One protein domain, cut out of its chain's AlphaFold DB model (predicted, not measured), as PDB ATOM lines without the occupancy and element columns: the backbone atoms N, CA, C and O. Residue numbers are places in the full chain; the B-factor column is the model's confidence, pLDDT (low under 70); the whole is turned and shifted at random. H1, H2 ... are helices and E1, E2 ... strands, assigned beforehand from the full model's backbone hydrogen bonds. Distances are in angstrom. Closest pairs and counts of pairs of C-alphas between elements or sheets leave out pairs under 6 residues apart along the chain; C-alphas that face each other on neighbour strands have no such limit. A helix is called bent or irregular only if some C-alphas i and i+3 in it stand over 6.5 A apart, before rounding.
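What this domain is: This is residues 12 to 145 and 167 to 196 of the 458 residues of an uncharacterized protein of Micractinium conductrix (UniProt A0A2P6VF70). Look for a small parallel sheet of three strands, E5, E4 and E7, at the core, with helices H2 and H3 side by side grazing it and short H4 over its edge strand E5. The hairpin of E1 and E2 reaches out at one end, where residues 27 to 32 stick out, while H1 and E6 lie far off at the opposite end and short H5 packs on H2. The printed part has 164 residues, with five named helices and seven named strands in the order E1 E2 E3 H1 E4 H2 E5 H3 H4 E6 E7 H5. The class is mixed, helices and strands, with under half of the residues in named elements. The whole is compact, with a radius of gyration of the C-alphas of 16.5 A and spans of 49 by 40 by 29 A.

How they stand to each other: Start at residues 12 to 13, which pair antiparallel with residues 42 to 43 of E3, residues 42 to 44; E3 pairs with no named strand. Between them E1, residues 21 to 28, and E2, residues 31 to 38, form a hairpin, antiparallel at 156 degrees, with N 24 and O 35 at 2.9 A. Further on, E4, residues 66 to 70, is the inner strand of the sheet E5 E4 E7. Its parallel neighbour E5, residues 102 to 106, stands at 28 degrees, with N 68 and O 103 at 2.8 A. On the other side of E4, E7, residues 183 to 185, is parallel at 12 degrees, with N 69 and O 183 at 2.8 A. H2, residues 78 to 93, makes with E4 and E5 a strand-helix-strand unit, two parallel strands joined through a helix, and its crossover is right-handed. H2 only grazes the sheet, with its residues 85 to 93, and H3, residues 116 to 125, only grazes it with residues 118 to 125. H2 and H3 touch, closest at the C-alphas of Ala 86 and Leu 122, 6.6 A, at a shallow tilt of 18 degrees, the same way. H4, residues 133 to 137, is on the sheet, over E5, at a height over the sheet of 9.0 A; the closest C-alphas are those of Leu 106 and Trp 133, 5.6 A. H5, residues 191 to 194, touches H2 at its residues 88 to 92 alone, closest at the C-alphas of Gly 91 and Thr 194, 5.3 A. Every O i to N i+4 pair is within hydrogen-bond range in H4, against 9 of 12 in H2 and 4 of 6 in H3; H5 is too short for such a pair, as is H1, residues 54 to 57.

Where its parts are: Find C-alpha 21 at (149.354, 160.251, -33.400); from there E1 runs 22.0 A to residue 28, and E2, residues 31 to 38, returns over 23.2 A. E3, residues 42 to 44, and H1, residues 54 to 57, follow. E4, residues 66 to 70, spans 12.7 A. C-alpha 78 at (164.396, 156.005, -33.975) begins H2, 20.2 A long to residue 93, with a kink of 28 degrees near residue 87. H2 and H3 are irregular, but only just: C-alphas 84 and 87 are 6.7 A apart, and 121 and 124 are 6.6 A apart. E5, residues 102 to 106, spans 12.6 A, and H3, residues 116 to 125, 15.3 A. Then come H4, residues 133 to 137, E6, residues 142 to 144, E7, residues 183 to 185, and H5, which ends at C-alpha 194, (164.928, 169.168, -18.344). E6 pairs with no named strand; its closest C-alpha to H1 is that of Ala 142, 6.4 A from that of Pro 54.

The domain as a whole: The two C-alphas farthest apart are those of Glu 30 and Ala 145, 51.7 A. Residues 146 to 166 are not printed, and C-alphas 145 and 167 are 20.9 A apart across this cut, which lies in the link from E6 to E7. Of the links that are printed whole, none is long. Residues 167 to 182 hold no named element. The mean pLDDT of the printed part is 90.7, and residues 30 to 31 and 193 are under 70.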
ATOM      1  N   LEU A  12     139.096 161.343 -18.263       92.75
ATOM      2  CA  LEU A  12     140.036 160.931 -19.297       92.75
ATOM      3  C   LEU A  12     141.271 161.824 -19.250       92.75
ATOM      4  O   LEU A  12     141.161 163.044 -19.146       92.75
ATOM      5  N   ILE A  13     142.443 161.213 -19.363       93.00
ATOM      6  CA  ILE A  13     143.684 161.922 -19.654       93.00
ATOM      7  C   ILE A  13     143.947 161.736 -21.143       93.00
ATOM      8  O   ILE A  13     144.237 160.626 -21.593       93.00
ATOM      9  N   GLU A  14     143.801 162.812 -21.911       92.31
ATOM     10  CA  GLU A  14     144.056 162.797 -23.348       92.31
ATOM     11  C   GLU A  14     145.488 163.244 -23.668       92.31
ATOM     12  O   GLU A  14     145.992 164.174 -23.029       92.31
ATOM     13  N   PRO A  15     146.135 162.656 -24.687       91.31
ATOM     14  CA  PRO A  15     147.339 163.249 -25.248       91.31
ATOM     15  C   PRO A  15     147.028 164.587 -25.922       91.31
ATOM     16  O   PRO A  15     145.937 164.796 -26.451       91.31
ATOM     17  N   GLU A  16     147.999 165.493 -25.980       88.50
ATOM     18  CA  GLU A  16     147.859 166.714 -26.775       88.50
ATOM     19  C   GLU A  16     147.951 166.452 -28.281       88.50
ATOM     20  O   GLU A  16     148.420 165.404 -28.716       88.50
ATOM     21  N   ARG A  17     147.509 167.418 -29.101       82.81
ATOM     22  CA  ARG A  17     147.370 167.282 -30.564       82.81
ATOM     23  C   ARG A  17     148.588 166.654 -31.254       82.81
ATOM     24  O   ARG A  17     148.410 165.805 -32.128       82.81
ATOM     25  N   ASP A  18     149.799 167.031 -30.853       80.75
ATOM     26  CA  ASP A  18     151.040 166.525 -31.459       80.75
ATOM     27  C   ASP A  18     151.441 165.127 -30.961       80.75
ATOM     28  O   ASP A  18     152.169 164.406 -31.643       80.75
ATOM     29  N   TYR A  19     150.884 164.710 -29.825       83.94
ATOM     30  CA  TYR A  19     151.056 163.409 -29.181       83.94
ATOM     31  C   TYR A  19     149.845 162.486 -29.377       83.94
ATOM     32  O   TYR A  19     149.828 161.376 -28.862       83.94
ATOM     33  N   LYS A  20     148.826 162.914 -30.137       86.19
ATOM     34  CA  LYS A  20     147.643 162.103 -30.469       86.19
ATOM     35  C   LYS A  20     147.922 161.046 -31.540       86.19
ATOM     36  O   LYS A  20     147.041 160.243 -31.811       86.19
ATOM     37  N   LYS A  21     149.095 161.041 -32.183       86.25
ATOM     38  CA  LYS A  21     149.354 160.251 -33.400       86.25
ATOM     39  C   LYS A  21     150.321 159.098 -33.146       86.25
ATOM     40  O   LYS A  21     151.477 159.323 -32.798       86.25
ATOM     41  N   TYR A  22     149.878 157.886 -33.452       87.44
ATOM     42  CA  TYR A  22     150.722 156.707 -33.594       87.44
ATOM     43  C   TYR A  22     150.868 156.367 -35.077       87.44
ATOM     44  O   TYR A  22     149.871 156.253 -35.787       87.44
ATOM     45  N   ILE A  23     152.105 156.234 -35.554       86.12
ATOM     46  CA  ILE A  23     152.388 155.853 -36.941       86.12
ATOM     47  C   ILE A  23     153.053 154.486 -36.925       86.12
ATOM     48  O   ILE A  23     154.127 154.336 -36.339       86.12
ATOM     49  N   PHE A  24     152.442 153.518 -37.592       82.44
ATOM     50  CA  PHE A  24     153.005 152.195 -37.820       82.44
ATOM     51  C   PHE A  24     153.299 152.025 -39.308       82.44
ATOM     52  O   PHE A  24     152.427 152.263 -40.138       82.44
ATOM     53  N   VAL A  25     154.525 151.623 -39.639       78.69
ATOM     54  CA  VAL A  25     154.932 151.358 -41.021       78.69
ATOM     55  C   VAL A  25     154.910 149.853 -41.237       78.69
ATOM     56  O   VAL A  25     155.761 149.140 -40.706       78.69
ATOM     57  N   HIS A  26     153.945 149.372 -42.012       77.06
ATOM     58  CA  HIS A  26     153.912 147.986 -42.460       77.06
ATOM     59  C   HIS A  26     154.803 147.846 -43.689       77.06
ATOM     60  O   HIS A  26     154.587 148.540 -44.679       77.06
ATOM     61  N   ARG A  27     155.792 146.954 -43.652       73.31
ATOM     62  CA  ARG A  27     156.622 146.634 -44.819       73.31
ATOM     63  C   ARG A  27     156.233 145.244 -45.306       73.31
ATOM     64  O   ARG A  27     156.628 144.268 -44.681       73.31
ATOM     65  N   GLY A  28     155.405 145.191 -46.346       75.12
ATOM     66  CA  GLY A  28     155.097 143.958 -47.074       75.12
ATOM     67  C   GLY A  28     155.830 143.916 -48.414       75.12
ATOM     68  O   GLY A  28     156.607 144.825 -48.718       75.12
ATOM     69  N   ASP A  29     155.544 142.889 -49.211       71.56
ATOM     70  CA  ASP A  29     156.156 142.686 -50.533       71.56
ATOM     71  C   ASP A  29     155.819 143.822 -51.521       71.56
ATOM     72  O   ASP A  29     156.637 144.183 -52.363       71.56
ATOM     73  N   GLU A  30     154.652 144.459 -51.368       56.97
ATOM     74  CA  GLU A  30     154.123 145.498 -52.269       56.97
ATOM     75  C   GLU A  30     154.381 146.941 -51.780       56.97
ATOM     76  O   GLU A  30     153.555 147.831 -51.956       56.97
ATOM     77  N   ALA A  31     155.552 147.180 -51.181       67.94
ATOM     78  CA  ALA A  31     156.010 148.452 -50.604       67.94
ATOM     79  C   ALA A  31     155.532 148.769 -49.170       67.94
ATOM     80  O   ALA A  31     154.679 148.117 -48.559       67.94
ATOM     81  N   ALA A  32     156.184 149.773 -48.574       72.81
ATOM     82  CA  ALA A  32     155.935 150.202 -47.204       72.81
ATOM     83  C   ALA A  32     154.672 151.073 -47.118       72.81
ATOM     84  O   ALA A  32     154.583 152.108 -47.778       72.81
ATOM     85  N   ARG A  33     153.718 150.696 -46.260       79.25
ATOM     86  CA  ARG A  33     152.478 151.444 -46.016       79.25
ATOM     87  C   ARG A  33     152.448 152.038 -44.613       79.25
ATOM     88  O   ARG A  33     152.583 151.323 -43.618       79.25
ATOM     89  N   ASP A  34     152.203 153.342 -44.546       82.12
ATOM     90  CA  ASP A  34     152.024 154.083 -43.298       82.12
ATOM     91  C   ASP A  34     150.569 153.991 -42.816       82.12
ATOM     92  O   ASP A  34     149.649 154.490 -43.467       82.12
ATOM     93  N   TYR A  35     150.366 153.429 -41.630       85.44
ATOM     94  CA  TYR A  35     149.095 153.443 -40.910       85.44
ATOM     95  C   TYR A  35     149.156 154.456 -39.771       85.44
ATOM     96  O   TYR A  35     150.135 154.515 -39.023       85.44
ATOM     97  N   ARG A  36     148.109 155.274 -39.641       89.06
ATOM     98  CA  ARG A  36     148.028 156.351 -38.649       89.06
ATOM     99  C   ARG A  36     146.837 156.112 -37.737       89.06
ATOM    100  O   ARG A  36     145.703 156.144 -38.202       89.06
ATOM    101  N   TYR A  37     147.109 155.931 -36.454       90.06
ATOM    102  CA  TYR A  37     146.104 155.706 -35.423       90.06
ATOM    103  C   TYR A  37     146.127 156.831 -34.395       90.06
ATOM    104  O   TYR A  37     147.164 157.468 -34.171       90.06
ATOM    105  N   ALA A  38     144.981 157.068 -33.762       91.25
ATOM    106  CA  ALA A  38     144.933 157.896 -32.571       91.25
ATOM    107  C   ALA A  38     145.514 157.115 -31.384       91.25
ATOM    108  O   ALA A  38     145.259 155.921 -31.235       91.25
ATOM    109  N   LEU A  39     146.298 157.775 -30.534       91.94
ATOM    110  CA  LEU A  39     146.699 157.189 -29.255       91.94
ATOM    111  C   LEU A  39     145.510 157.229 -28.278       91.94
ATOM    112  O   LEU A  39     144.833 158.259 -28.207       91.94
ATOM    113  N   PRO A  40     145.236 156.137 -27.538       93.50
ATOM    114  CA  PRO A  40     144.066 156.050 -26.672       93.50
ATOM    115  C   PRO A  40     144.181 156.994 -25.471       93.50
ATOM    116  O   PRO A  40     145.266 157.200 -24.921       93.50
ATOM    117  N   SER A  41     143.051 157.536 -25.019       94.12
ATOM    118  CA  SER A  41     142.978 158.250 -23.741       94.12
ATOM    119  C   SER A  41     143.134 157.275 -22.573       94.12
ATOM    120  O   SER A  41     142.604 156.162 -22.600       94.12
ATOM    121  N   ILE A  42     143.816 157.700 -21.512       92.75
ATOM    122  CA  ILE A  42     143.876 156.929 -20.267       92.75
ATOM    123  C   ILE A  42     142.613 157.222 -19.465       92.75
ATOM    124  O   ILE A  42     142.368 158.359 -19.061       92.75
ATOM    125  N   ARG A  43     141.806 156.187 -19.228       91.19
ATOM    126  CA  ARG A  43     140.608 156.286 -18.393       91.19
ATOM    127  C   ARG A  43     140.973 156.111 -16.926       91.19
ATOM    128  O   ARG A  43     141.408 155.035 -16.523       91.19
ATOM    129  N   VAL A  44     140.718 157.143 -16.131       87.50
ATOM    130  CA  VAL A  44     140.821 157.099 -14.670       87.50
ATOM    131  C   VAL A  44     139.420 156.966 -14.089       87.50
ATOM    132  O   VAL A  44     138.481 157.624 -14.533       87.50
ATOM    133  N   ARG A  45     139.257 156.065 -13.124       86.44
ATOM    134  CA  ARG A  45     137.979 155.785 -12.463       86.44
ATOM    135  C   ARG A  45     138.222 155.235 -11.055       86.44
ATOM    136  O   ARG A  45     139.298 154.679 -10.825       86.44
ATOM    137  N   PRO A  46     137.243 155.338 -10.142       82.38
ATOM    138  CA  PRO A  46     137.336 154.686  -8.843       82.38
ATOM    139  C   PRO A  46     137.398 153.159  -8.991       82.38
ATOM    140  O   PRO A  46     136.908 152.584  -9.975       82.38
ATOM    141  N   ALA A  47     137.996 152.512  -7.989       81.31
ATOM    142  CA  ALA A  47     137.870 151.072  -7.801       81.31
ATOM    143  C   ALA A  47     136.389 150.700  -7.619       81.31
ATOM    144  O   ALA A  47     135.593 151.506  -7.134       81.31
ATOM    145  N   SER A  48     136.015 149.492  -8.034       84.94
ATOM    146  CA  SER A  48     134.639 149.000  -7.956       84.94
ATOM    147  C   SER A  48     134.627 147.606  -7.345       84.94
ATOM    148  O   SER A  48     135.456 146.773  -7.692       84.94
ATOM    149  N   ALA A  49     133.656 147.314  -6.483       89.25
ATOM    150  CA  ALA A  49     133.442 145.950  -5.998       89.25
ATOM    151  C   ALA A  49     132.964 144.999  -7.119       89.25
ATOM    152  O   ALA A  49     133.045 143.787  -6.976       89.25
ATOM    153  N   ALA A  50     132.498 145.539  -8.254       90.00
ATOM    154  CA  ALA A  50     132.068 144.765  -9.420       90.00
ATOM    155  C   ALA A  50     133.227 144.341 -10.348       90.00
ATOM    156  O   ALA A  50     132.998 143.894 -11.472       90.00
ATOM    157  N   GLU A  51     134.484 144.530  -9.936       91.69
ATOM    158  CA  GLU A  51     135.636 144.087 -10.715       91.69
ATOM    159  C   GLU A  51     135.736 142.561 -10.747       91.69
ATOM    160  O   GLU A  51     135.825 141.916  -9.712       91.69
ATOM    161  N   GLY A  52     135.825 141.978 -11.947       89.50
ATOM    162  CA  GLY A  52     135.966 140.522 -12.091       89.50
ATOM    163  C   GLY A  52     137.308 139.948 -11.613       89.50
ATOM    164  O   GLY A  52     137.439 138.735 -11.499       89.50
ATOM    165  N   ALA A  53     138.313 140.792 -11.348       91.31
ATOM    166  CA  ALA A  53     139.599 140.363 -10.803       91.31
ATOM    167  C   ALA A  53     139.676 140.723  -9.306       91.31
ATOM    168  O   ALA A  53     139.588 141.915  -8.992       91.31
ATOM    169  N   PRO A  54     139.908 139.757  -8.394       92.75
ATOM    170  CA  PRO A  54     139.930 140.007  -6.950       92.75
ATOM    171  C   PRO A  54     140.874 141.136  -6.510       92.75
ATOM    172  O   PRO A  54     140.483 141.990  -5.724       92.75
ATOM    173  N   TYR A  55     142.078 141.230  -7.091       91.69
ATOM    174  CA  TYR A  55     143.049 142.288  -6.759       91.69
ATOM    175  C   TYR A  55     142.629 143.700  -7.219       91.69
ATOM    176  O   TYR A  55     143.304 144.674  -6.898       91.69
ATOM    177  N   LEU A  56     141.569 143.829  -8.025       91.81
ATOM    178  CA  LEU A  56     140.981 145.119  -8.407       91.81
ATOM    179  C   LEU A  56     139.752 145.462  -7.557       91.81
ATOM    180  O   LEU A  56     139.494 146.646  -7.342       91.81
ATOM    181  N   ALA A  57     139.017 144.448  -7.086       91.06
ATOM    182  CA  ALA A  57     137.930 144.621  -6.125       91.06
ATOM    183  C   ALA A  57     138.480 144.999  -4.737       91.06
ATOM    184  O   ALA A  57     137.943 145.886  -4.077       91.06
ATOM    185  N   GLU A  58     139.606 144.392  -4.347       90.00
ATOM    186  CA  GLU A  58     140.327 144.634  -3.094       90.00
ATOM    187  C   GLU A  58     141.779 145.056  -3.394       90.00
ATOM    188  O   GLU A  58     142.712 144.251  -3.301       90.00
ATOM    189  N   PRO A  59     142.001 146.311  -3.831       89.38
ATOM    190  CA  PRO A  59     143.294 146.734  -4.348       89.38
ATOM    191  C   PRO A  59     144.375 146.830  -3.269       89.38
ATOM    192  O   PRO A  59     144.321 147.676  -2.376       89.38
ATOM    193  N   VAL A  60     145.437 146.039  -3.439       90.00
ATOM    194  CA  VAL A  60     146.716 146.244  -2.748       90.00
ATOM    195  C   VAL A  60     147.565 147.209  -3.573       90.00
ATOM    196  O   VAL A  60     148.110 146.849  -4.621       90.00
ATOM    197  N   PHE A  61     147.650 148.456  -3.115       91.31
ATOM    198  CA  PHE A  61     148.394 149.506  -3.804       91.31
ATOM    199  C   PHE A  61     149.907 149.340  -3.630       91.31
ATOM    200  O   PHE A  61     150.391 149.097  -2.529       91.31
ATOM    201  N   SER A  62     150.651 149.502  -4.724       92.31
ATOM    202  CA  SER A  62     152.104 149.655  -4.681       92.31
ATOM    203  C   SER A  62     152.468 151.019  -4.094       92.31
ATOM    204  O   SER A  62     151.982 152.052  -4.570       92.31
ATOM    205  N   ASP A  63     153.336 150.989  -3.084       88.44
ATOM    206  CA  ASP A  63     153.944 152.167  -2.456       88.44
ATOM    207  C   ASP A  63     155.377 152.412  -2.954       88.44
ATOM    208  O   ASP A  63     155.919 153.504  -2.797       88.44
ATOM    209  N   CYS A  64     155.987 151.402  -3.583       94.56
ATOM    210  CA  CYS A  64     157.390 151.430  -3.979       94.56
ATOM    211  C   CYS A  64     157.598 151.640  -5.480       94.56
ATOM    212  O   CYS A  64     158.699 152.010  -5.872       94.56
ATOM    213  N   THR A  65     156.589 151.400  -6.321       96.94
ATOM    214  CA  THR A  65     156.695 151.534  -7.780       96.94
ATOM    215  C   THR A  65     155.882 152.729  -8.265       96.94
ATOM    216  O   THR A  65     154.686 152.819  -8.002       96.94
ATOM    217  N   LEU A  66     156.510 153.623  -9.033       97.12
ATOM    218  CA  LEU A  66     155.859 154.794  -9.622       97.12
ATOM    219  C   LEU A  66     155.734 154.636 -11.146       97.12
ATOM    220  O   LEU A  66     156.738 154.747 -11.854       97.12
ATOM    221  N   PRO A  67     154.527 154.418 -11.691       97.50
ATOM    222  CA  PRO A  67     154.321 154.385 -13.133       97.50
ATOM    223  C   PRO A  67     154.535 155.765 -13.757       97.50
ATOM    224  O   PRO A  67     153.921 156.750 -13.344       97.50
ATOM    225  N   VAL A  68     155.369 155.816 -14.793       97.31
ATOM    226  CA  VAL A  68     155.571 156.978 -15.660       97.31
ATOM    227  C   VAL A  68     155.033 156.621 -17.039       97.31
ATOM    228  O   VAL A  68     155.671 155.893 -17.803       97.31
ATOM    229  N   VAL A  69     153.832 157.109 -17.339       97.19
ATOM    230  CA  VAL A  69     153.104 156.828 -18.575       97.19
ATOM    231  C   VAL A  69     153.444 157.869 -19.637       97.19
ATOM    232  O   VAL A  69     153.230 159.070 -19.465       97.19
ATOM    233  N   LEU A  70     153.975 157.390 -20.753       96.25
ATOM    234  CA  LEU A  70     154.588 158.177 -21.810       96.25
ATOM    235  C   LEU A  70     153.732 158.096 -23.068       96.25
ATOM    236  O   LEU A  70     153.573 157.012 -23.628       96.25
ATOM    237  N   TYR A  71     153.244 159.235 -23.553       95.88
ATOM    238  CA  TYR A  71     152.737 159.344 -24.918       95.88
ATOM    239  C   TYR A  71     153.904 159.690 -25.849       95.88
ATOM    240  O   TYR A  71     154.423 160.805 -25.770       95.88
ATOM    241  N   PRO A  72     154.374 158.757 -26.695       93.62
ATOM    242  CA  PRO A  72     155.570 158.988 -27.486       93.62
ATOM    243  C   PRO A  72     155.283 159.841 -28.728       93.62
ATOM    244  O   PRO A  72     154.359 159.569 -29.495       93.62
ATOM    245  N   MET A  73     156.144 160.818 -29.003       90.12
ATOM    246  CA  MET A  73     156.197 161.489 -30.301       90.12
ATOM    247  C   MET A  73     156.913 160.588 -31.315       90.12
ATOM    248  O   MET A  73     158.104 160.324 -31.173       90.12
ATOM    249  N   TRP A  74     156.184 160.131 -32.338       89.12
ATOM    250  CA  TRP A  74     156.702 159.343 -33.473       89.12
ATOM    251  C   TRP A  74     157.491 158.093 -33.047       89.12
ATOM    252  O   TRP A  74     158.649 157.901 -33.413       89.12
ATOM    253  N   ALA A  75     156.821 157.205 -32.308       92.12
ATOM    254  CA  ALA A  75     157.388 155.981 -31.737       92.12
ATOM    255  C   ALA A  75     158.050 155.012 -32.740       92.12
ATOM    256  O   ALA A  75     158.802 154.142 -32.320       92.12
ATOM    257  N   SER A  76     157.764 155.121 -34.040       91.31
ATOM    258  CA  SER A  76     158.344 154.287 -35.105       91.31
ATOM    259  C   SER A  76     159.575 154.901 -35.773       91.31
ATOM    260  O   SER A  76     160.204 154.260 -36.614       91.31
ATOM    261  N   ASN A  77     159.967 156.120 -35.394       92.12
ATOM    262  CA  ASN A  77     161.168 156.768 -35.896       92.12
ATOM    263  C   ASN A  77     162.232 156.840 -34.798       92.12
ATOM    264  O   ASN A  77     162.054 157.536 -33.801       92.12
ATOM    265  N   VAL A  78     163.360 156.158 -35.005       94.06
ATOM    266  CA  VAL A  78     164.396 156.005 -33.975       94.06
ATOM    267  C   VAL A  78     164.979 157.339 -33.497       94.06
ATOM    268  O   VAL A  78     165.173 157.512 -32.299       94.06
ATOM    269  N   ALA A  79     165.166 158.321 -34.387       94.69
ATOM    270  CA  ALA A  79     165.667 159.635 -33.986       94.69
ATOM    271  C   ALA A  79     164.663 160.388 -33.124       94.69
ATOM    272  O   ALA A  79     165.062 161.005 -32.145       94.69
ATOM    273  N   HIS A  80     163.373 160.333 -33.454       93.31
ATOM    274  CA  HIS A  80     162.344 160.989 -32.648       93.31
ATOM    275  C   HIS A  80     162.141 160.263 -31.316       93.31
ATOM    276  O   HIS A  80     162.059 160.904 -30.271       93.31
ATOM    277  N   MET A  81     162.158 158.929 -31.313       95.25
ATOM    278  CA  MET A  81     162.121 158.157 -30.075       95.25
ATOM    279  C   MET A  81     163.316 158.489 -29.170       95.25
ATOM    280  O   MET A  81     163.134 158.756 -27.984       95.25
ATOM    281  N   PHE A  82     164.527 158.548 -29.725       97.00
ATOM    282  CA  PHE A  82     165.737 158.903 -28.986       97.00
ATOM    283  C   PHE A  82     165.703 160.357 -28.502       97.00
ATOM    284  O   PHE A  82     165.799 160.630 -27.308       97.00
ATOM    285  N   ARG A  83     165.533 161.305 -29.424       94.44
ATOM    286  CA  ARG A  83     165.668 162.741 -29.177       94.44
ATOM    287  C   ARG A  83     164.450 163.323 -28.466       94.44
ATOM    288  O   ARG A  83     164.596 163.971 -27.436       94.44
ATOM    289  N   ASP A  84     163.253 163.131 -29.012       92.19
ATOM    290  CA  ASP A  84     162.054 163.847 -28.559       92.19
ATOM    291  C   ASP A  84     161.399 163.217 -27.331       92.19
ATOM    292  O   ASP A  84     160.595 163.881 -26.672       92.19
ATOM    293  N   ASN A  85     161.764 161.970 -27.015       94.62
ATOM    294  CA  ASN A  85     161.182 161.204 -25.919       94.62
ATOM    295  C   ASN A  85     162.251 160.777 -24.909       94.62
ATOM    296  O   ASN A  85     162.276 161.290 -23.790       94.62
ATOM    297  N   ALA A  86     163.150 159.871 -25.301       97.00
ATOM    298  CA  ALA A  86     164.069 159.225 -24.372       97.00
ATOM    299  C   ALA A  86     165.078 160.197 -23.755       97.00
ATOM    300  O   ALA A  86     165.264 160.168 -22.548       97.00
ATOM    301  N   ALA A  87     165.682 161.103 -24.531       96.62
ATOM    302  CA  ALA A  87     166.660 162.061 -24.008       96.62
ATOM    303  C   ALA A  87     166.033 163.016 -22.984       96.62
ATOM    304  O   ALA A  87     166.638 163.323 -21.958       96.62
ATOM    305  N   LYS A  88     164.791 163.449 -23.220       94.62
ATOM    306  CA  LYS A  88     164.083 164.325 -22.282       94.62
ATOM    307  C   LYS A  88     163.678 163.578 -21.013       94.62
ATOM    308  O   LYS A  88     163.885 164.087 -19.914       94.62
ATOM    309  N   LEU A  89     163.170 162.351 -21.161       95.56
ATOM    310  CA  LEU A  89     162.886 161.459 -20.037       95.56
ATOM    311  C   LEU A  89     164.151 161.189 -19.216       95.56
ATOM    312  O   LEU A  89     164.121 161.311 -17.999       95.56
ATOM    313  N   TRP A  90     165.272 160.893 -19.872       96.44
ATOM    314  CA  TRP A  90     166.569 160.690 -19.235       96.44
ATOM    315  C   TRP A  90     166.979 161.902 -18.397       96.44
ATOM    316  O   TRP A  90     167.302 161.762 -17.219       96.44
ATOM    317  N   GLY A  91     166.870 163.106 -18.964       94.44
ATOM    318  CA  GLY A  91     167.138 164.345 -18.241       94.44
ATOM    319  C   GLY A  91     166.219 164.572 -17.040       94.44
ATOM    320  O   GLY A  91     166.661 165.155 -16.047       94.44
ATOM    321  N   ALA A  92     164.961 164.131 -17.109       93.81
ATOM    322  CA  ALA A  92     164.046 164.163 -15.972       93.81
ATOM    323  C   ALA A  92     164.460 163.143 -14.899       93.81
ATOM    324  O   ALA A  92     164.658 163.527 -13.749       93.81
ATOM    325  N   LEU A  93     164.682 161.883 -15.288       94.62
ATOM    326  CA  LEU A  93     165.055 160.789 -14.387       94.62
ATOM    327  C   LEU A  93     166.351 161.087 -13.625       94.62
ATOM    328  O   LEU A  93     166.398 160.925 -12.409       94.62
ATOM    329  N   GLN A  94     167.376 161.616 -14.298       94.25
ATOM    330  CA  GLN A  94     168.645 161.985 -13.659       94.25
ATOM    331  C   GLN A  94     168.504 163.039 -12.547       94.25
ATOM    332  O   GLN A  94     169.357 163.119 -11.666       94.25
ATOM    333  N   ARG A  95     167.444 163.856 -12.575       91.88
ATOM    334  CA  ARG A  95     167.180 164.908 -11.579       91.88
ATOM    335  C   ARG A  95     166.187 164.496 -10.498       91.88
ATOM    336  O   ARG A  95     165.954 165.262  -9.565       91.88
ATOM    337  N   THR A  96     165.597 163.309 -10.596       92.31
ATOM    338  CA  THR A  96     164.570 162.844  -9.661       92.31
ATOM    339  C   THR A  96     165.099 161.726  -8.775       92.31
ATOM    340  O   THR A  96     165.588 160.714  -9.266       92.31
ATOM    341  N   ARG A  97     164.946 161.869  -7.454       94.12
ATOM    342  CA  ARG A  97     165.411 160.863  -6.478       94.12
ATOM    343  C   ARG A  97     164.676 159.523  -6.577       94.12
ATOM    344  O   ARG A  97     165.221 158.513  -6.155       94.12
ATOM    345  N   TRP A  98     163.465 159.519  -7.134       93.12
ATOM    346  CA  TRP A  98     162.625 158.329  -7.278       93.12
ATOM    347  C   TRP A  98     162.850 157.562  -8.596       93.12
ATOM    348  O   TRP A  98     162.091 156.654  -8.924       93.12
ATOM    349  N   ALA A  99     163.869 157.914  -9.388       95.50
ATOM    350  CA  ALA A  99     164.086 157.306 -10.705       95.50
ATOM    351  C   ALA A  99     164.270 155.779 -10.658       95.50
ATOM    352  O   ALA A  99     163.831 155.085 -11.570       95.50
ATOM    353  N   ALA A 100     164.856 155.242  -9.582       95.56
ATOM    354  CA  ALA A 100     165.014 153.798  -9.397       95.56
ATOM    355  C   ALA A 100     163.671 153.059  -9.232       95.56
ATOM    356  O   ALA A 100     163.584 151.867  -9.515       95.56
ATOM    357  N   GLN A 101     162.627 153.769  -8.799       97.25
ATOM    358  CA  GLN A 101     161.264 153.271  -8.624       97.25
ATOM    359  C   GLN A 101     160.384 153.496  -9.865       97.25
ATOM    360  O   GLN A 101     159.226 153.072  -9.888       97.25
ATOM    361  N   ALA A 102     160.895 154.190 -10.886       97.44
ATOM    362  CA  ALA A 102     160.115 154.564 -12.055       97.44
ATOM    363  C   ALA A 102     159.861 153.352 -12.965       97.44
ATOM    364  O   ALA A 102     160.783 152.776 -13.539       97.44
ATOM    365  N   LYS A 103     158.589 153.000 -13.152       97.88
ATOM    366  CA  LYS A 103     158.138 152.019 -14.145       97.88
ATOM    367  C   LYS A 103     157.753 152.755 -15.419       97.88
ATOM    368  O   LYS A 103     156.736 153.444 -15.451       97.88
ATOM    369  N   LEU A 104     158.547 152.611 -16.475       98.06
ATOM    370  CA  LEU A 104     158.252 153.260 -17.753       98.06
ATOM    371  C   LEU A 104     157.158 152.496 -18.506       98.06
ATOM    372  O   LEU A 104     157.300 151.300 -18.778       98.06
ATOM    373  N   VAL A 105     156.081 153.200 -18.857       97.94
ATOM    374  CA  VAL A 105     154.921 152.639 -19.559       97.94
ATOM    375  C   VAL A 105     154.653 153.442 -20.825       97.94
ATOM    376  O   VAL A 105     154.444 154.649 -20.762       97.94
ATOM    377  N   LEU A 106     154.661 152.797 -21.988       97.25
ATOM    378  CA  LEU A 106     154.512 153.464 -23.281       97.25
ATOM    379  C   LEU A 106     153.097 153.316 -23.804       97.25
ATOM    380  O   LEU A 106     152.619 152.203 -23.998       97.25
ATOM    381  N   VAL A 107     152.444 154.427 -24.121       96.62
ATOM    382  CA  VAL A 107     151.150 154.365 -24.793       96.62
ATOM    383  C   VAL A 107     151.362 154.063 -26.276       96.62
ATOM    384  O   VAL A 107     152.069 154.780 -26.985       96.62
ATOM    385  N   THR A 108     150.734 152.990 -26.737       95.38
ATOM    386  CA  THR A 108     150.647 152.565 -28.138       95.38
ATOM    387  C   THR A 108     149.179 152.549 -28.568       95.38
ATOM    388  O   THR A 108     148.278 152.635 -27.731       95.38
ATOM    389  N   ALA A 109     148.918 152.496 -29.875       93.19
ATOM    390  CA  ALA A 109     147.553 152.394 -30.394       93.19
ATOM    391  C   ALA A 109     147.096 150.932 -30.496       93.19
ATOM    392  O   ALA A 109     147.930 150.047 -30.684       93.19
ATOM    393  N   GLU A 110     145.785 150.700 -30.384       90.62
ATOM    394  CA  GLU A 110     145.126 149.403 -30.648       90.62
ATOM    395  C   GLU A 110     145.722 148.195 -29.897       90.62
ATOM    396  O   GLU A 110     145.684 147.064 -30.368       90.62
ATOM    397  N   GLY A 111     146.325 148.420 -28.727       88.00
ATOM    398  CA  GLY A 111     146.951 147.344 -27.956       88.00
ATOM    399  C   GLY A 111     148.237 146.775 -28.564       88.00
ATOM    400  O   GLY A 111     148.712 145.735 -28.115       88.00
ATOM    401  N   HIS A 112     148.822 147.435 -29.567       91.06
ATOM    402  CA  HIS A 112     150.061 146.975 -30.184       91.06
ATOM    403  C   HIS A 112     151.247 147.024 -29.216       91.06
ATOM    404  O   HIS A 112     151.406 147.970 -28.442       91.06
ATOM    405  N   ALA A 113     152.155 146.057 -29.354       92.69
ATOM    406  CA  ALA A 113     153.490 146.153 -28.779       92.69
ATOM    407  C   ALA A 113     154.241 147.377 -29.340       92.69
ATOM    408  O   ALA A 113     154.002 147.818 -30.470       92.69
ATOM    409  N   ALA A 114     155.184 147.916 -28.568       93.81
ATOM    410  CA  ALA A 114     156.065 148.956 -29.083       93.81
ATOM    411  C   ALA A 114     157.088 148.354 -30.073       93.81
ATOM    412  O   ALA A 114     157.469 147.189 -29.944       93.81
ATOM    413  N   PRO A 115     157.595 149.127 -31.051       93.25
ATOM    414  CA  PRO A 115     158.734 148.702 -31.859       93.25
ATOM    415  C   PRO A 115     159.920 148.264 -30.988       93.25
ATOM    416  O   PRO A 115     160.227 148.917 -29.991       93.25
ATOM    417  N   ARG A 116     160.637 147.202 -31.391       94.62
ATOM    418  CA  ARG A 116     161.776 146.636 -30.634       94.62
ATOM    419  C   ARG A 116     162.787 147.697 -30.186       94.62
ATOM    420  O   ARG A 116     163.230 147.680 -29.041       94.62
ATOM    421  N   MET A 117     163.106 148.647 -31.065       95.38
ATOM    422  CA  MET A 117     164.046 149.732 -30.773       95.38
ATOM    423  C   MET A 117     163.619 150.607 -29.584       95.38
ATOM    424  O   MET A 117     164.475 151.138 -28.887       95.38
ATOM    425  N   ASN A 118     162.317 150.735 -29.306       96.81
ATOM    426  CA  ASN A 118     161.832 151.538 -28.187       96.81
ATOM    427  C   ASN A 118     162.196 150.868 -26.868       96.81
ATOM    428  O   ASN A 118     162.689 151.541 -25.969       96.81
ATOM    429  N   TYR A 119     162.041 149.545 -26.774       97.38
ATOM    430  CA  TYR A 119     162.530 148.790 -25.623       97.38
ATOM    431  C   TYR A 119     164.051 148.893 -25.505       97.38
ATOM    432  O   TYR A 119     164.549 149.136 -24.413       97.38
ATOM    433  N   GLN A 120     164.787 148.802 -26.617       97.25
ATOM    434  CA  GLN A 120     166.247 148.935 -26.581       97.25
ATOM    435  C   GLN A 120     166.711 150.336 -26.129       97.25
ATOM    436  O   GLN A 120     167.730 150.479 -25.469       97.25
ATOM    437  N   ILE A 121     165.965 151.395 -26.443       98.00
ATOM    438  CA  ILE A 121     166.304 152.754 -25.995       98.00
ATOM    439  C   ILE A 121     165.890 152.980 -24.534       98.00
ATOM    440  O   ILE A 121     166.599 153.643 -23.782       98.00
ATOM    441  N   LEU A 122     164.728 152.471 -24.126       98.00
ATOM    442  CA  LEU A 122     164.117 152.824 -22.846       98.00
ATOM    443  C   LEU A 122     164.499 151.895 -21.701       98.00
ATOM    444  O   LEU A 122     164.648 152.363 -20.573       98.00
ATOM    445  N   GLN A 123     164.669 150.601 -21.973       97.62
ATOM    446  CA  GLN A 123     164.981 149.618 -20.939       97.62
ATOM    447  C   GLN A 123     166.266 149.949 -20.172       97.62
ATOM    448  O   GLN A 123     166.239 149.840 -18.949       97.62
ATOM    449  N   PRO A 124     167.355 150.439 -20.799       97.81
ATOM    450  CA  PRO A 124     168.563 150.815 -20.065       97.81
ATOM    451  C   PRO A 124     168.363 151.937 -19.040       97.81
ATOM    452  O   PRO A 124     169.202 152.110 -18.161       97.81
ATOM    453  N   MET A 125     167.293 152.730 -19.150       97.44
ATOM    454  CA  MET A 125     167.004 153.841 -18.235       97.44
ATOM    455  C   MET A 125     166.178 153.427 -17.013       97.44
ATOM    456  O   MET A 125     165.929 154.259 -16.145       97.44
ATOM    457  N   SER A 126     165.730 152.171 -16.950       96.50
ATOM    458  CA  SER A 126     164.833 151.666 -15.915       96.50
ATOM    459  C   SER A 126     165.326 150.321 -15.396       96.50
ATOM    460  O   SER A 126     165.587 149.402 -16.169       96.50
ATOM    461  N   ALA A 127     165.396 150.180 -14.072       96.00
ATOM    462  CA  ALA A 127     165.625 148.880 -13.438       96.00
ATOM    463  C   ALA A 127     164.400 147.954 -13.561       96.00
ATOM    464  O   ALA A 127     164.523 146.741 -13.422       96.00
ATOM    465  N   LEU A 128     163.223 148.524 -13.832       97.19
ATOM    466  CA  LEU A 128     161.968 147.805 -14.015       97.19
ATOM    467  C   LEU A 128     161.699 147.553 -15.500       97.19
ATOM    468  O   LEU A 128     162.097 148.348 -16.359       97.19
ATOM    469  N   ARG A 129     160.977 146.474 -15.813       96.50
ATOM    470  CA  ARG A 129     160.583 146.128 -17.189       96.50
ATOM    471  C   ARG A 129     159.816 147.269 -17.847       96.50
ATOM    472  O   ARG A 129     158.840 147.744 -17.276       96.50
ATOM    473  N   VAL A 130     160.192 147.675 -19.051       97.50
ATOM    474  CA  VAL A 130     159.405 148.622 -19.852       97.50
ATOM    475  C   VAL A 130     158.201 147.894 -20.452       97.50
ATOM    476  O   VAL A 130     158.355 146.824 -21.032       97.50
ATOM    477  N   GLU A 131     157.006 148.466 -20.324       97.12
ATOM    478  CA  GLU A 131     155.756 147.864 -20.818       97.12
ATOM    479  C   GLU A 131     154.988 148.836 -21.713       97.12
ATOM    480  O   GLU A 131     155.177 150.052 -21.630       97.12
ATOM    481  N   THR A 132     154.106 148.317 -22.569       97.12
ATOM    482  CA  THR A 132     153.090 149.171 -23.191       97.12
ATOM    483  C   THR A 132     151.950 149.434 -22.212       97.12
ATOM    484  O   THR A 132     151.758 148.689 -21.253       97.12
ATOM    485  N   TRP A 133     151.152 150.473 -22.452       96.44
ATOM    486  CA  TRP A 133     149.948 150.737 -21.665       96.44
ATOM    487  C   TRP A 133     148.973 149.558 -21.711       96.44
ATOM    488  O   TRP A 133     148.355 149.242 -20.699       96.44
ATOM    489  N   ALA A 134     148.863 148.879 -22.854       95.06
ATOM    490  CA  ALA A 134     148.005 147.710 -22.998       95.06
ATOM    491  C   ALA A 134     148.470 146.550 -22.107       95.06
ATOM    492  O   ALA A 134     147.670 146.025 -21.335       95.06
ATOM    493  N   ASP A 135     149.765 146.224 -22.120       94.56
ATOM    494  CA  ASP A 135     150.333 145.171 -21.264       94.56
ATOM    495  C   ASP A 135     150.241 145.535 -19.776       94.56
ATOM    496  O   ASP A 135     149.891 144.714 -18.922       94.56
ATOM    497  N   PHE A 136     150.534 146.798 -19.464       95.50
ATOM    498  CA  PHE A 136     150.536 147.328 -18.107       95.50
ATOM    499  C   PHE A 136     149.130 147.376 -17.496       95.50
ATOM    500  O   PHE A 136     148.969 147.105 -16.308       95.50
ATOM    501  N   SER A 137     148.106 147.691 -18.296       93.50
ATOM    502  CA  SER A 137     146.705 147.774 -17.857       93.50
ATOM    503  C   SER A 137     145.916 146.475 -18.043       93.50
ATOM    504  O   SER A 137     144.763 146.394 -17.611       93.50
ATOM    505  N   ALA A 138     146.525 145.443 -18.635       92.88
ATOM    506  CA  ALA A 138     145.896 144.143 -18.808       92.88
ATOM    507  C   ALA A 138     145.455 143.547 -17.461       92.88
ATOM    508  O   ALA A 138     146.195 143.568 -16.466       92.88
ATOM    509  N   ARG A 139     144.246 142.973 -17.455       92.12
ATOM    510  CA  ARG A 139     143.757 142.134 -16.358       92.12
ATOM    511  C   ARG A 139     144.526 140.817 -16.387       92.12
ATOM    512  O   ARG A 139     144.538 140.138 -17.409       92.12
ATOM    513  N   LEU A 140     145.165 140.480 -15.277       92.19
ATOM    514  CA  LEU A 140     145.910 139.236 -15.114       92.19
ATOM    515  C   LEU A 140     145.109 138.261 -14.238       92.19
ATOM    516  O   LEU A 140     144.203 138.695 -13.522       92.19
ATOM    517  N   PRO A 141     145.424 136.956 -14.262       92.12
ATOM    518  CA  PRO A 141     144.934 136.032 -13.246       92.12
ATOM    519  C   PRO A 141     145.308 136.526 -11.841       92.12
ATOM    520  O   PRO A 141     146.337 137.176 -11.667       92.12
ATOM    521  N   ALA A 142     144.477 136.241 -10.840       91.06
ATOM    522  CA  ALA A 142     144.755 136.600  -9.454       91.06
ATOM    523  C   ALA A 142     145.357 135.410  -8.696       91.06
ATOM    524  O   ALA A 142     144.917 134.276  -8.870       91.06
ATOM    525  N   GLY A 143     146.336 135.683  -7.838       87.62
ATOM    526  CA  GLY A 143     146.882 134.747  -6.861       87.62
ATOM    527  C   GLY A 143     146.811 135.348  -5.461       87.62
ATOM    528  O   GLY A 143     146.905 136.566  -5.293       87.62
ATOM    529  N   GLN A 144     146.618 134.506  -4.453       85.50
ATOM    530  CA  GLN A 144     146.639 134.945  -3.061       85.50
ATOM    531  C   GLN A 144     148.088 135.225  -2.643       85.50
ATOM    532  O   GLN A 144     148.985 134.444  -2.967       85.50
ATOM    533  N   ALA A 145     148.349 136.340  -1.954       82.75
ATOM    534  CA  ALA A 145     149.710 136.626  -1.505       82.75
ATOM    535  C   ALA A 145     150.152 135.617  -0.431       82.75
ATOM    536  O   ALA A 145     149.392 135.283   0.480       82.75
ATOM    537  N   PRO A 167     164.021 142.040 -16.540       92.69
ATOM    538  CA  PRO A 167     163.894 142.979 -15.435       92.69
ATOM    539  C   PRO A 167     162.554 142.786 -14.703       92.69
ATOM    540  O   PRO A 167     161.547 142.480 -15.355       92.69
ATOM    541  N   PRO A 168     162.501 142.978 -13.375       94.81
ATOM    542  CA  PRO A 168     161.280 142.761 -12.614       94.81
ATOM    543  C   PRO A 168     160.169 143.715 -13.068       94.81
ATOM    544  O   PRO A 168     160.407 144.841 -13.522       94.81
ATOM    545  N   ALA A 169     158.918 143.270 -12.951       94.19
ATOM    546  CA  ALA A 169     157.777 144.070 -13.385       94.19
ATOM    547  C   ALA A 169     157.504 145.273 -12.461       94.19
ATOM    548  O   ALA A 169     156.947 146.270 -12.930       94.19
ATOM    549  N   SER A 170     157.909 145.192 -11.193       96.12
ATOM    550  CA  SER A 170     157.809 146.238 -10.168       96.12
ATOM    551  C   SER A 170     158.962 146.115  -9.160       96.12
ATOM    552  O   SER A 170     159.674 145.110  -9.163       96.12
ATOM    553  N   VAL A 171     159.146 147.111  -8.289       96.31
ATOM    554  CA  VAL A 171     160.124 147.051  -7.183       96.31
ATOM    555  C   VAL A 171     159.817 145.887  -6.239       96.31
ATOM    556  O   VAL A 171     160.717 145.285  -5.665       96.31
ATOM    557  N   GLU A 172     158.544 145.523  -6.122       93.38
ATOM    558  CA  GLU A 172     158.069 144.413  -5.308       93.38
ATOM    559  C   GLU A 172     158.237 143.032  -5.977       93.38
ATOM    560  O   GLU A 172     157.655 142.053  -5.512       93.38
ATOM    561  N   GLY A 173     158.980 142.939  -7.084       89.19
ATOM    562  CA  GLY A 173     159.344 141.690  -7.763       89.19
ATOM    563  C   GLY A 173     158.326 141.192  -8.794       89.19
ATOM    564  O   GLY A 173     158.724 140.778  -9.876       89.19
ATOM    565  N   GLY A 174     157.024 141.291  -8.512       89.56
ATOM    566  CA  GLY A 174     155.952 140.813  -9.403       89.56
ATOM    567  C   GLY A 174     155.202 141.919 -10.162       89.56
ATOM    568  O   GLY A 174     155.477 143.106  -9.983       89.56
ATOM    569  N   PRO A 175     154.223 141.584 -11.019       93.19
ATOM    570  CA  PRO A 175     153.353 142.580 -11.641       93.19
ATOM    571  C   PRO A 175     152.477 143.310 -10.605       93.19
ATOM    572  O   PRO A 175     151.832 142.702  -9.755       93.19
ATOM    573  N   ARG A 176     152.405 144.643 -10.715       93.69
ATOM    574  CA  ARG A 176     151.482 145.504  -9.951       93.69
ATOM    575  C   ARG A 176     150.491 146.172 -10.902       93.69
ATOM    576  O   ARG A 176     150.826 146.452 -12.054       93.69
ATOM    577  N   ARG A 177     149.255 146.378 -10.441       92.56
ATOM    578  CA  ARG A 177     148.158 146.991 -11.224       92.56
ATOM    579  C   ARG A 177     147.445 148.124 -10.488       92.56
ATOM    580  O   ARG A 177     146.787 148.940 -11.125       92.56
ATOM    581  N   CYS A 178     147.620 148.196  -9.174       91.25
ATOM    582  CA  CYS A 178     147.058 149.230  -8.318       91.25
ATOM    583  C   CYS A 178     148.214 150.077  -7.784       91.25
ATOM    584  O   CYS A 178     149.140 149.546  -7.172       91.25
ATOM    585  N   PHE A 179     148.174 151.385  -8.028       92.12
ATOM    586  CA  PHE A 179     149.228 152.329  -7.647       92.12
ATOM    587  C   PHE A 179     148.591 153.543  -6.989       92.12
ATOM    588  O   PHE A 179     147.553 154.014  -7.459       92.12
ATOM    589  N   ARG A 180     149.178 154.039  -5.895       88.38
ATOM    590  CA  ARG A 180     148.647 155.243  -5.232       88.38
ATOM    591  C   ARG A 180     148.812 156.488  -6.087       88.38
ATOM    592  O   ARG A 180     148.022 157.421  -5.996       88.38
ATOM    593  N   GLN A 181     149.876 156.506  -6.878       91.19
ATOM    594  CA  GLN A 181     150.269 157.624  -7.714       91.19
ATOM    595  C   GLN A 181     150.729 157.099  -9.067       91.19
ATOM    596  O   GLN A 181     151.264 155.999  -9.175       91.19
ATOM    597  N   LEU A 182     150.527 157.913 -10.095       92.94
ATOM    598  CA  LEU A 182     151.083 157.709 -11.421       92.94
ATOM    599  C   LEU A 182     151.382 159.077 -12.031       92.94
ATOM    600  O   LEU A 182     150.689 160.057 -11.749       92.94
ATOM    601  N   LEU A 183     152.400 159.142 -12.881       94.62
ATOM    602  CA  LEU A 183     152.723 160.324 -13.668       94.62
ATOM    603  C   LEU A 183     152.341 160.060 -15.119       94.62
ATOM    604  O   LEU A 183     152.766 159.059 -15.689       94.62
ATOM    605  N   VAL A 184     151.564 160.954 -15.732       94.94
ATOM    606  CA  VAL A 184     151.277 160.898 -17.172       94.94
ATOM    607  C   VAL A 184     151.947 162.073 -17.859       94.94
ATOM    608  O   VAL A 184     151.824 163.213 -17.412       94.94
ATOM    609  N   CYS A 185     152.607 161.803 -18.981       94.56
ATOM    610  CA  CYS A 185     153.235 162.802 -19.836       94.56
ATOM    611  C   CYS A 185     152.435 162.963 -21.147       94.56
ATOM    612  O   CYS A 185     152.889 162.494 -22.192       94.56
ATOM    613  N   PRO A 186     151.249 163.616 -21.134       91.88
ATOM    614  CA  PRO A 186     150.402 163.757 -22.326       91.88
ATOM    615  C   PRO A 186     150.923 164.792 -23.336       91.88
ATOM    616  O   PRO A 186     150.449 164.837 -24.470       91.88
ATOM    617  N   ARG A 187     151.888 165.625 -22.922       88.19
ATOM    618  CA  ARG A 187     152.514 166.707 -23.710       88.19
ATOM    619  C   ARG A 187     154.004 166.454 -23.964       88.19
ATOM    620  O   ARG A 187     154.758 167.379 -24.252       88.19
ATOM    621  N   GLY A 188     154.455 165.220 -23.738       83.81
ATOM    622  CA  GLY A 188     155.876 164.914 -23.605       83.81
ATOM    623  C   GLY A 188     156.520 165.629 -22.412       83.81
ATOM    624  O   GLY A 188     155.884 165.857 -21.383       83.81
ATOM    625  N   PHE A 189     157.803 165.963 -22.555       83.19
ATOM    626  CA  PHE A 189     158.620 166.599 -21.521       83.19
ATOM    627  C   PHE A 189     159.025 168.011 -21.933       83.19
ATOM    628  O   PHE A 189     159.417 168.240 -23.083       83.19
ATOM    629  N   ASN A 190     158.977 168.940 -20.977       77.94
ATOM    630  CA  ASN A 190     159.431 170.307 -21.189       77.94
ATOM    631  C   ASN A 190     160.968 170.376 -21.212       77.94
ATOM    632  O   ASN A 190     161.620 170.196 -20.187       77.94
ATOM    633  N   THR A 191     161.534 170.710 -22.370       73.81
ATOM    634  CA  THR A 191     162.984 170.839 -22.566       73.81
ATOM    635  C   THR A 191     163.588 172.051 -21.867       73.81
ATOM    636  O   THR A 191     164.771 172.013 -21.547       73.81
ATOM    637  N   SER A 192     162.816 173.106 -21.583       70.50
ATOM    638  CA  SER A 192     163.355 174.309 -20.933       70.50
ATOM    639  C   SER A 192     163.797 174.044 -19.492       70.50
ATOM    640  O   SER A 192     164.662 174.742 -18.976       70.50
ATOM    641  N   THR A 193     163.210 173.039 -18.835       66.44
ATOM    642  CA  THR A 193     163.540 172.652 -17.456       66.44
ATOM    643  C   THR A 193     164.388 171.386 -17.393       66.44
ATOM    644  O   THR A 193     165.240 171.263 -16.513       66.44
ATOM    645  N   THR A 194     164.194 170.443 -18.322       72.56
ATOM    646  CA  THR A 194     164.928 169.168 -18.344       72.56
ATOM    647  C   THR A 194     166.145 169.172 -19.270       72.56
ATOM    648  O   THR A 194     166.841 168.162 -19.373       72.56
ATOM    649  N   GLY A 195     166.433 170.266 -19.969       82.75
ATOM    650  CA  GLY A 195     167.463 170.281 -21.007       82.75
ATOM    651  C   GLY A 195     167.238 169.209 -22.081       82.75
ATOM    652  O   GLY A 195     166.156 168.618 -22.196       82.75
ATOM    653  N   TRP A 196     168.290 168.945 -22.857       87.88
ATOM    654  CA  TRP A 196     168.279 167.951 -23.929       87.88
ATOM    655  C   TRP A 196     169.546 167.087 -23.891       87.88
ATOM    656  O   TRP A 196     170.407 167.242 -24.746       87.88
TER     657      TRP A 196